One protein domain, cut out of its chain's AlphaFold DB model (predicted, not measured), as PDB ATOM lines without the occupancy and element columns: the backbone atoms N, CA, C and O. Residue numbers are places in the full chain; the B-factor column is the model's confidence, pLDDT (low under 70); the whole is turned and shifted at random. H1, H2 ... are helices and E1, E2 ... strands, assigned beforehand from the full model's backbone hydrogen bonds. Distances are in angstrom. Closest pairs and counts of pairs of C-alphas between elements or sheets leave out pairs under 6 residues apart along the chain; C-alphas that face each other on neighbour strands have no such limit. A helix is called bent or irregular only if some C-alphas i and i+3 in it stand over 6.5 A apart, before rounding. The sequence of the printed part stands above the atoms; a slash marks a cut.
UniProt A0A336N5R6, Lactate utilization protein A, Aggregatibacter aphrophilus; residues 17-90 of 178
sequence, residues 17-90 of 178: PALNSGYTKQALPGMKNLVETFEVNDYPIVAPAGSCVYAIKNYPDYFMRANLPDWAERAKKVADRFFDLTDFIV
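This is residues 17 to 90 of the 178 residues of the protein "Lactate utilization protein A" of Aggregatibacter aphrophilus (UniProt A0A336N5R6). A small ribbon of two parallel strands, E1 and E2, sits between H3 on one side and H6 on the other, with H6 at one end of the domain. Away from the ribbon, the helical hairpin H4 and H5 lies side by side, H2 crosses H5, and short H1 folds back at the beginning of H2. The printed part has 74 residues with six named helices and two named strands, in the order H1, H2, E1, H3, H4, H5, E2, H6; the class is mostly helix. The whole is compact, with a radius of gyration of the C-alphas of 12.0 A and spans of 35 by 26 by 16 A.

The sheet's strands are E1, residues 45 to 47, and E2, residues 82 to 84, 6.9 A and 7.1 A long. H3 is residues 50 to 57, 10.2 A; H4 is residues 59 to 65, 9.9 A; H5 is residues 69 to 80, 16.3 A. H2, residues 24 to 38, is 20.1 A long and irregular, but only just: C-alphas 26 and 29 are 6.9 A apart. H1 is residues 17 to 20, 5.3 A, beginning with C-alpha 17 at (164.806, 264.610, 204.837). H6 is residues 85 to 90, 8.7 A, ending with C-alpha 90 at (168.962, 266.626, 232.809).

E1 and E2 are parallel neighbours, with N 83 and O 45 at 2.8 A and N 47 and O 83 at 3.0 A, within hydrogen-bond range. They form a strand-helix-strand unit, two parallel neighbour strands with H3, H4 and H5 between them along the chain. The closest C-alphas of H3 and E2 are those of Gly 50 and Asp 84, 5.9 A; of E1 and H6, those of Ala 47 and Leu 85, 5.5 A. H3 touches residues 75 to 80 of H5, closest at the C-alphas of Lys 57 and Ala 79, 4.5 A, opposite ways at a steep tilt of 40 degrees. H4 and H5, a hairpin, touch at a shallow tilt of 23 degrees, opposite ways; the C-alphas of Pro 60 and Ala 72 are closest, 4.0 A. H2 touches H5 with residues 32 to 38 alone, closest at the C-alphas of Val 35 and Ala 75, 5.7 A, the same way at a steep tilt of 57 degrees. H2 and H4 only just touch, with 3 pairs of C-alphas within 8 A, the closest those of Met 31 and Tyr 59, 7.3 A. H1 and H2 touch only at the corner, closest at the C-alphas of Ala 18 and Ala 27, 6.1 A. H6 touches no helix. Every O i to N i+4 pair is within hydrogen-bond range in H3, H4, H5 and H6; in H2 it is 9 of 11, and H1 is too short for such a pair.

The two C-alphas farthest apart, Asn 67 and Val 90, are 36.4 A apart. The printed part has no cut and no long link. The mean pLDDT of the printed part is 96.8, and no printed residue is under 70.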
ATOM      1  N   PRO A  17     164.746 265.518 205.984       91.31
ATOM      2  CA  PRO A  17     164.806 264.610 204.837       91.31
ATOM      3  C   PRO A  17     165.276 265.299 203.548       91.31
ATOM      4  O   PRO A  17     166.064 264.723 202.797       91.31
ATOM      5  N   ALA A  18     164.840 266.543 203.315       92.38
ATOM      6  CA  ALA A  18     165.250 267.343 202.164       92.38
ATOM      7  C   ALA A  18     166.725 267.760 202.275       92.38
ATOM      8  O   ALA A  18     167.482 267.578 201.322       92.38
ATOM      9  N   LEU A  19     167.148 268.225 203.458       92.75
ATOM     10  CA  LEU A  19     168.534 268.614 203.741       92.75
ATOM     11  C   LEU A  19     169.509 267.445 203.543       92.75
ATOM     12  O   LEU A  19     170.502 267.583 202.832       92.75
ATOM     13  N   ASN A  20     169.191 266.268 204.090       89.00
ATOM     14  CA  ASN A  20     170.007 265.057 203.928       89.00
ATOM     15  C   ASN A  20     170.057 264.560 202.474       89.00
ATOM     16  O   ASN A  20     170.971 263.826 202.112       89.00
ATOM     17  N   SER A  21     169.083 264.941 201.646       90.06
ATOM     18  CA  SER A  21     169.005 264.554 200.234       90.06
ATOM     19  C   SER A  21     169.614 265.589 199.286       90.06
ATOM     20  O   SER A  21     169.519 265.428 198.073       90.06
ATOM     21  N   GLY A  22     170.205 266.667 199.814       91.38
ATOM     22  CA  GLY A  22     170.800 267.739 199.013       91.38
ATOM     23  C   GLY A  22     169.807 268.788 198.495       91.38
ATOM     24  O   GLY A  22     170.230 269.766 197.881       91.38
ATOM     25  N   TYR A  23     168.510 268.671 198.797       93.25
ATOM     26  CA  TYR A  23     167.468 269.630 198.401       93.25
ATOM     27  C   TYR A  23     167.436 270.868 199.314       93.25
ATOM     28  O   TYR A  23     166.386 271.295 199.795       93.25
ATOM     29  N   THR A  24     168.609 271.451 199.582       94.44
ATOM     30  CA  THR A  24     168.759 272.572 200.524       94.44
ATOM     31  C   THR A  24     167.981 273.800 200.055       94.44
ATOM     32  O   THR A  24     167.267 274.404 200.848       94.44
ATOM     33  N   LYS A  25     168.039 274.136 198.757       95.06
ATOM     34  CA  LYS A  25     167.309 275.288 198.194       95.06
ATOM     35  C   LYS A  25     165.797 275.162 198.403       95.06
ATOM     36  O   LYS A  25     165.145 276.139 198.746       95.06
ATOM     37  N   GLN A  26     165.263 273.953 198.239       95.81
ATOM     38  CA  GLN A  26     163.850 273.636 198.440       95.81
ATOM     39  C   GLN A  26     163.462 273.627 199.925       95.81
ATOM     40  O   GLN A  26     162.307 273.879 200.249       95.81
ATOM     41  N   ALA A  27     164.409 273.358 200.828       96.69
ATOM     42  CA  ALA A  27     164.178 273.393 202.270       96.69
ATOM     43  C   ALA A  27     164.136 274.825 202.840       96.69
ATOM     44  O   ALA A  27     163.486 275.040 203.863       96.69
ATOM     45  N   LEU A  28     164.774 275.805 202.180       97.56
ATOM     46  CA  LEU A  28     164.896 277.182 202.686       97.56
ATOM     47  C   LEU A  28     163.559 277.826 203.098       97.56
ATOM     48  O   LEU A  28     163.528 278.405 204.183       97.56
ATOM     49  N   PRO A  29     162.453 277.749 202.328       97.12
ATOM     50  CA  PRO A  29     161.184 278.344 202.753       97.12
ATOM     51  C   PRO A  29     160.653 277.746 204.062       97.12
ATOM     52  O   PRO A  29     160.226 278.480 204.949       97.12
ATOM     53  N   GLY A  30     160.743 276.420 204.221       97.25
ATOM     54  CA  GLY A  30     160.330 275.737 205.450       97.25
ATOM     55  C   GLY A  30     161.223 276.082 206.642       97.25
ATOM     56  O   GLY A  30     160.722 276.308 207.743       97.25
ATOM     57  N   MET A  31     162.535 276.201 206.412       98.12
ATOM     58  CA  MET A  31     163.483 276.653 207.433       98.12
ATOM     59  C   MET A  31     163.165 278.076 207.900       98.12
ATOM     60  O   MET A  31     163.135 278.325 209.101       98.12
ATOM     61  N   LYS A  32     162.892 278.998 206.966       98.12
ATOM     62  CA  LYS A  32     162.515 280.387 207.275       98.12
ATOM     63  C   LYS A  32     161.245 280.450 208.119       98.12
ATOM     64  O   LYS A  32     161.270 281.077 209.172       98.12
ATOM     65  N   ASN A  33     160.201 279.717 207.725       98.00
ATOM     66  CA  ASN A  33     158.953 279.640 208.488       98.00
ATOM     67  C   ASN A  33     159.175 279.122 209.919       98.00
ATOM     68  O   ASN A  33     158.575 279.626 210.865       98.00
ATOM     69  N   LEU A  34     160.044 278.122 210.105       97.81
ATOM     70  CA  LEU A  34     160.366 277.625 211.446       97.81
ATOM     71  C   LEU A  34     161.143 278.640 212.285       97.81
ATOM     72  O   LEU A  34     160.841 278.791 213.466       97.81
ATOM     73  N   VAL A  35     162.109 279.344 211.690       98.31
ATOM     74  CA  VAL A  35     162.833 280.424 212.377       98.31
ATOM     75  C   VAL A  35     161.859 281.519 212.813       98.31
ATOM     76  O   VAL A  35     161.817 281.839 213.996       98.31
ATOM     77  N   GLU A  36     161.013 281.998 211.900       98.12
ATOM     78  CA  GLU A  36     159.963 282.992 212.172       98.12
ATOM     79  C   GLU A  36     158.974 282.531 213.242       98.12
ATOM     80  O   GLU A  36     158.545 283.318 214.080       98.12
ATOM     81  N   THR A  37     158.613 281.246 213.232       97.62
ATOM     82  CA  THR A  37     157.717 280.678 214.239       97.62
ATOM     83  C   THR A  37     158.342 280.771 215.617       97.62
ATOM     84  O   THR A  37     157.681 281.204 216.553       97.62
ATOM     85  N   PHE A  38     159.598 280.351 215.759       97.62
ATOM     86  CA  PHE A  38     160.214 280.253 217.072       97.62
ATOM     87  C   PHE A  38     160.746 281.587 217.594       97.62
ATOM     88  O   PHE A  38     160.727 281.788 218.805       97.62
ATOM     89  N   GLU A  39     161.166 282.523 216.739       96.50
ATOM     90  CA  GLU A  39     161.759 283.809 217.153       96.50
ATOM     91  C   GLU A  39     160.773 284.817 217.775       96.50
ATOM     92  O   GLU A  39     161.192 285.886 218.202       96.50
ATOM     93  N   VAL A  40     159.481 284.483 217.879       96.75
ATOM     94  CA  VAL A  40     158.451 285.336 218.509       96.75
ATOM     95  C   VAL A  40     158.664 285.582 220.013       96.75
ATOM     96  O   VAL A  40     157.981 286.414 220.604       96.75
ATOM     97  N   ASN A  41     159.563 284.829 220.648       95.25
ATOM     98  CA  ASN A  41     159.984 284.967 222.042       95.25
ATOM     99  C   ASN A  41     161.388 284.367 222.231       95.25
ATOM    100  O   ASN A  41     161.916 283.752 221.308       95.25
ATOM    101  N   ASP A  42     161.935 284.458 223.444       95.75
ATOM    102  CA  ASP A  42     163.265 283.936 223.804       95.75
ATOM    103  C   ASP A  42     163.225 282.665 224.680       95.75
ATOM    104  O   ASP A  42     164.224 282.276 225.288       95.75
ATOM    105  N   TYR A  43     162.078 281.984 224.770       97.12
ATOM    106  CA  TYR A  43     161.922 280.816 225.644       97.12
ATOM    107  C   TYR A  43     162.704 279.592 225.140       97.12
ATOM    108  O   TYR A  43     162.912 279.451 223.934       97.12
ATOM    109  N   PRO A  44     163.118 278.657 226.014       97.69
ATOM    110  CA  PRO A  44     163.690 277.392 225.568       97.69
ATOM    111  C   PRO A  44     162.730 276.631 224.650       97.69
ATOM    112  O   PRO A  44     161.537 276.524 224.932       97.69
ATOM    113  N   ILE A  45     163.265 276.070 223.570       97.81
ATOM    114  CA  ILE A  45     162.519 275.246 222.621       97.81
ATOM    115  C   ILE A  45     162.954 273.805 222.836       97.81
ATOM    116  O   ILE A  45     164.147 273.510 222.820       97.81
ATOM    117  N   VAL A  46     162.001 272.903 223.045       97.44
ATOM    118  CA  VAL A  46     162.288 271.513 223.409       97.44
ATOM    119  C   VAL A  46     161.612 270.580 222.416       97.44
ATOM    120  O   VAL A  46     160.410 270.697 222.181       97.44
ATOM    121  N   ALA A  47     162.367 269.638 221.847       96.00
ATOM    122  CA  ALA A  47     161.818 268.619 220.957       96.00
ATOM    123  C   ALA A  47     162.268 267.204 221.360       96.00
ATOM    124  O   ALA A  47     163.437 266.999 221.677       96.00
ATOM    125  N   PRO A  48     161.386 266.192 221.266       93.62
ATOM    126  CA  PRO A  48     161.714 264.800 221.591       93.62
ATOM    127  C   PRO A  48     162.381 264.047 220.425       93.62
ATOM    128  O   PRO A  48     162.442 262.819 220.417       93.62
ATOM    129  N   ALA A  49     162.832 264.763 219.393       94.25
ATOM    130  CA  ALA A  49     163.403 264.186 218.186       94.25
ATOM    131  C   ALA A  49     164.789 264.779 217.928       94.25
ATOM    132  O   ALA A  49     164.917 265.823 217.286       94.25
ATOM    133  N   GLY A  50     165.838 264.065 218.355       93.50
ATOM    134  CA  GLY A  50     167.231 264.489 218.149       93.50
ATOM    135  C   GLY A  50     167.583 264.769 216.682       93.50
ATOM    136  O   GLY A  50     168.469 265.559 216.375       93.50
ATOM    137  N   SER A  51     166.851 264.180 215.739       94.50
ATOM    138  CA  SER A  51     167.023 264.451 214.317       94.50
ATOM    139  C   SER A  51     166.553 265.876 213.947       94.50
ATOM    140  O   SER A  51     167.296 266.604 213.287       94.50
ATOM    141  N   CYS A  52     165.399 266.327 214.458       95.94
ATOM    142  CA  CYS A  52     164.908 267.702 214.312       95.94
ATOM    143  C   CYS A  52     165.812 268.711 215.025       95.94
ATOM    144  O   CYS A  52     166.169 269.724 214.427       95.94
ATOM    145  N   VAL A  53     166.220 268.402 216.262       97.19
ATOM    146  CA  VAL A  53     167.144 269.238 217.047       97.19
ATOM    147  C   VAL A  53     168.444 269.445 216.271       97.19
ATOM    148  O   VAL A  53     168.866 270.578 216.061       97.19
ATOM    149  N   TYR A  54     169.041 268.363 215.759       96.25
ATOM    150  CA  TYR A  54     170.257 268.450 214.954       96.25
ATOM    151  C   TYR A  54     170.059 269.283 213.684       96.25
ATOM    152  O   TYR A  54     170.908 270.106 213.357       96.25
ATOM    153  N   ALA A  55     168.949 269.094 212.964       96.69
ATOM    154  CA  ALA A  55     168.685 269.854 211.746       96.69
ATOM    155  C   ALA A  55     168.620 271.361 212.023       96.69
ATOM    156  O   ALA A  55     169.329 272.123 211.369       96.69
ATOM    157  N   ILE A  56     167.835 271.772 213.024       97.75
ATOM    158  CA  ILE A  56     167.651 273.183 213.385       97.75
ATOM    159  C   ILE A  56     168.954 273.789 213.914       97.75
ATOM    160  O   ILE A  56     169.304 274.898 213.516       97.75
ATOM    161  N   LYS A  57     169.737 273.042 214.708       97.94
ATOM    162  CA  LYS A  57     171.065 273.496 215.159       97.94
ATOM    163  C   LYS A  57     172.038 273.801 214.012       97.94
ATOM    164  O   LYS A  57     172.933 274.614 214.192       97.94
ATOM    165  N   ASN A  58     171.841 273.200 212.837       97.56
ATOM    166  CA  ASN A  58     172.668 273.426 211.645       97.56
ATOM    167  C   ASN A  58     172.062 274.442 210.655       97.56
ATOM    168  O   ASN A  58     172.664 274.715 209.619       97.56
ATOM    169  N   TYR A  59     170.884 275.017 210.928       98.31
ATOM    170  CA  TYR A  59     170.290 276.038 210.052       98.31
ATOM    171  C   TYR A  59     171.208 277.235 209.763       98.31
ATOM    172  O   TYR A  59     171.222 277.649 208.600       98.31
ATOM    173  N   PRO A  60     171.986 277.771 210.730       98.56
ATOM    174  CA  PRO A  60     172.908 278.873 210.456       98.56
ATOM    175  C   PRO A  60     173.857 278.564 209.294       98.56
ATOM    176  O   PRO A  60     173.950 279.346 208.350       98.56
ATOM    177  N   ASP A  61     174.458 277.373 209.284       98.06
ATOM    178  CA  ASP A  61     175.381 276.944 208.228       98.06
ATOM    179  C   ASP A  61     174.691 276.824 206.867       98.06
ATOM    180  O   ASP A  61     175.249 277.216 205.839       98.06
ATOM    181  N   TYR A  62     173.463 276.297 206.834       97.94
ATOM    182  CA  TYR A  62     172.690 276.199 205.596       97.94
ATOM    183  C   TYR A  62     172.339 277.579 205.027       97.94
ATOM    184  O   TYR A  62     172.442 277.776 203.815       97.94
ATOM    185  N   PHE A  63     171.969 278.543 205.876       98.56
ATOM    186  CA  PHE A  63     171.710 279.918 205.445       98.56
ATOM    187  C   PHE A  63     172.986 280.635 204.992       98.56
ATOM    188  O   PHE A  63     172.961 281.295 203.951       98.56
ATOM    189  N   MET A  64     174.115 280.438 205.680       98.25
ATOM    190  CA  MET A  64     175.415 280.973 205.254       98.25
ATOM    191  C   MET A  64     175.824 280.444 203.877       98.25
ATOM    192  O   MET A  64     176.166 281.225 202.991       98.25
ATOM    193  N   ARG A  65     175.709 279.130 203.643       97.38
ATOM    194  CA  ARG A  65     175.986 278.515 202.329       97.38
ATOM    195  C   ARG A  65     175.037 278.995 201.228       97.38
ATOM    196  O   ARG A  65     175.387 278.933 200.055       97.38
ATOM    197  N   ALA A  66     173.846 279.463 201.596       97.31
ATOM    198  CA  ALA A  66     172.883 280.071 200.684       97.31
ATOM    199  C   ALA A  66     173.092 281.587 200.488       97.31
ATOM    200  O   ALA A  66     172.285 282.211 199.803       97.31
ATOM    201  N   ASN A  67     174.156 282.169 201.059       98.19
ATOM    202  CA  ASN A  67     174.451 283.603 201.043       98.19
ATOM    203  C   ASN A  67     173.332 284.463 201.669       98.19
ATOM    204  O   ASN A  67     172.957 285.507 201.139       98.19
ATOM    205  N   LEU A  68     172.769 283.995 202.790       98.50
ATOM    206  CA  LEU A  68     171.708 284.662 203.554       98.50
ATOM    207  C   LEU A  68     172.164 284.931 205.006       98.50
ATOM    208  O   LEU A  68     171.637 284.305 205.929       98.50
ATOM    209  N   PRO A  69     173.138 285.833 205.237       98.38
ATOM    210  CA  PRO A  69     173.731 286.052 206.561       98.38
ATOM    211  C   PRO A  69     172.720 286.526 207.615       98.38
ATOM    212  O   PRO A  69     172.732 286.023 208.736       98.38
ATOM    213  N   ASP A  70     171.769 287.390 207.247       98.50
ATOM    214  CA  ASP A  70     170.723 287.859 208.172       98.50
ATOM    215  C   ASP A  70     169.853 286.705 208.693       98.50
ATOM    216  O   ASP A  70     169.443 286.671 209.855       98.50
ATOM    217  N   TRP A  71     169.587 285.716 207.836       98.62
ATOM    218  CA  TRP A  71     168.858 284.510 208.225       98.62
ATOM    219  C   TRP A  71     169.711 283.558 209.051       98.62
ATOM    220  O   TRP A  71     169.172 282.898 209.937       98.62
ATOM    221  N   ALA A  72     171.015 283.489 208.788       98.75
ATOM    222  CA  ALA A  72     171.922 282.682 209.589       98.75
ATOM    223  C   ALA A  72     171.955 283.167 211.044       98.75
ATOM    224  O   ALA A  72     171.850 282.349 211.955       98.75
ATOM    225  N   GLU A  73     171.997 284.483 211.259       98.62
ATOM    226  CA  GLU A  73     171.985 285.079 212.598       98.62
ATOM    227  C   GLU A  73     170.660 284.822 213.334       98.62
ATOM    228  O   GLU A  73     170.644 284.386 214.487       98.62
ATOM    229  N   ARG A  74     169.520 285.005 212.655       98.62
ATOM    230  CA  ARG A  74     168.198 284.676 213.224       98.62
ATOM    231  C   ARG A  74     168.080 283.194 213.571       98.62
ATOM    232  O   ARG A  74     167.659 282.837 214.672       98.62
ATOM    233  N   ALA A  75     168.515 282.324 212.662       98.56
ATOM    234  CA  ALA A  75     168.533 280.887 212.890       98.56
ATOM    235  C   ALA A  75     169.446 280.500 214.056       98.56
ATOM    236  O   ALA A  75     169.116 279.574 214.793       98.56
ATOM    237  N   LYS A  76     170.558 281.218 214.256       98.69
ATOM    238  CA  LYS A  76     171.484 280.966 215.359       98.69
ATOM    239  C   LYS A  76     170.803 281.194 216.708       98.69
ATOM    240  O   LYS A  76     170.863 280.320 217.567       98.69
ATOM    241  N   LYS A  77     170.065 282.298 216.861       98.38
ATOM    242  CA  LYS A  77     169.299 282.591 218.089       98.38
ATOM    243  C   LYS A  77     168.273 281.504 218.417       98.38
ATOM    244  O   LYS A  77     168.068 281.178 219.582       98.38
ATOM    245  N   VAL A  78     167.637 280.924 217.397       98.31
ATOM    246  CA  VAL A  78     166.727 279.779 217.566       98.31
ATOM    247  C   VAL A  78     167.505 278.512 217.941       98.31
ATOM    248  O   VAL A  78     167.152 277.843 218.907       98.31
ATOM    249  N   ALA A  79     168.582 278.198 217.220       98.31
ATOM    250  CA  ALA A  79     169.418 277.015 217.427       98.31
ATOM    251  C   ALA A  79     170.061 276.943 218.826       98.31
ATOM    252  O   ALA A  79     170.131 275.859 219.421       98.31
ATOM    253  N   ASP A  80     170.508 278.085 219.352       97.94
ATOM    254  CA  ASP A  80     171.184 278.198 220.649       97.94
ATOM    255  C   ASP A  80     170.257 277.836 221.823       97.94
ATOM    256  O   ASP A  80     170.722 277.340 222.849       97.94
ATOM    257  N   ARG A  81     168.939 278.017 221.662       97.44
ATOM    258  CA  ARG A  81     167.924 277.670 222.673       97.44
ATOM    259  C   ARG A  81     167.058 276.469 222.297       97.44
ATOM    260  O   ARG A  81     166.029 276.250 222.931       97.44
ATOM    261  N   PHE A  82     167.455 275.706 221.279       97.56
ATOM    262  CA  PHE A  82     166.777 274.479 220.865       97.56
ATOM    263  C   PHE A  82     167.449 273.260 221.507       97.56
ATOM    264  O   PHE A  82     168.623 272.978 221.246       97.56
ATOM    265  N   PHE A  83     166.701 272.523 222.322       97.94
ATOM    266  CA  PHE A  83     167.183 271.406 223.128       97.94
ATOM    267  C   PHE A  83     166.468 270.104 222.763       97.94
ATOM    268  O   PHE A  83     165.291 270.094 222.385       97.94
ATOM    269  N   ASP A  84     167.181 268.989 222.909       97.81
ATOM    270  CA  ASP A  84     166.527 267.688 223.038       97.81
ATOM    271  C   ASP A  84     165.806 267.608 224.390       97.81
ATOM    272  O   ASP A  84     166.238 268.216 225.368       97.81
ATOM    273  N   LEU A  85     164.711 266.851 224.454       97.19
ATOM    274  CA  LEU A  85     163.932 266.684 225.680       97.19
ATOM    275  C   LEU A  85     164.770 266.171 226.860       97.19
ATOM    276  O   LEU A  85     164.649 266.694 227.964       97.19
ATOM    277  N   THR A  86     165.599 265.154 226.642       97.44
ATOM    278  CA  THR A  86     166.368 264.525 227.725       97.44
ATOM    279  C   THR A  86     167.500 265.423 228.205       97.44
ATOM    280  O   THR A  86     167.659 265.608 229.409       97.44
ATOM    281  N   ASP A  87     168.200 266.067 227.271       97.50
ATOM    282  CA  ASP A  87     169.227 267.074 227.549       97.50
ATOM    283  C   ASP A  87     168.653 268.292 228.288       97.50
ATOM    284  O   ASP A  87     169.208 268.754 229.283       97.50
ATOM    285  N   PHE A  88     167.473 268.766 227.880       98.06
ATOM    286  CA  PHE A  88     166.799 269.854 228.578       98.06
ATOM    287  C   PHE A  88     166.465 269.486 230.030       98.06
ATOM    288  O   PHE A  88     166.721 270.264 230.947       98.06
ATOM    289  N   ILE A  89     165.905 268.299 230.266       97.75
ATOM    290  CA  ILE A  89     165.525 267.881 231.620       97.75
ATOM    291  C   ILE A  89     166.773 267.700 232.499       97.75
ATOM    292  O   ILE A  89     166.832 268.254 233.596       97.75
ATOM    293  N   VAL A  90     167.783 266.980 232.009       97.88
ATOM    294  CA  VAL A  90     168.962 266.626 232.809       97.88
ATOM    295  C   VAL A  90     169.928 267.799 232.935       97.88
ATOM    296  O   VAL A  90     170.218 268.233 234.046       97.88
TER     297      VAL A  90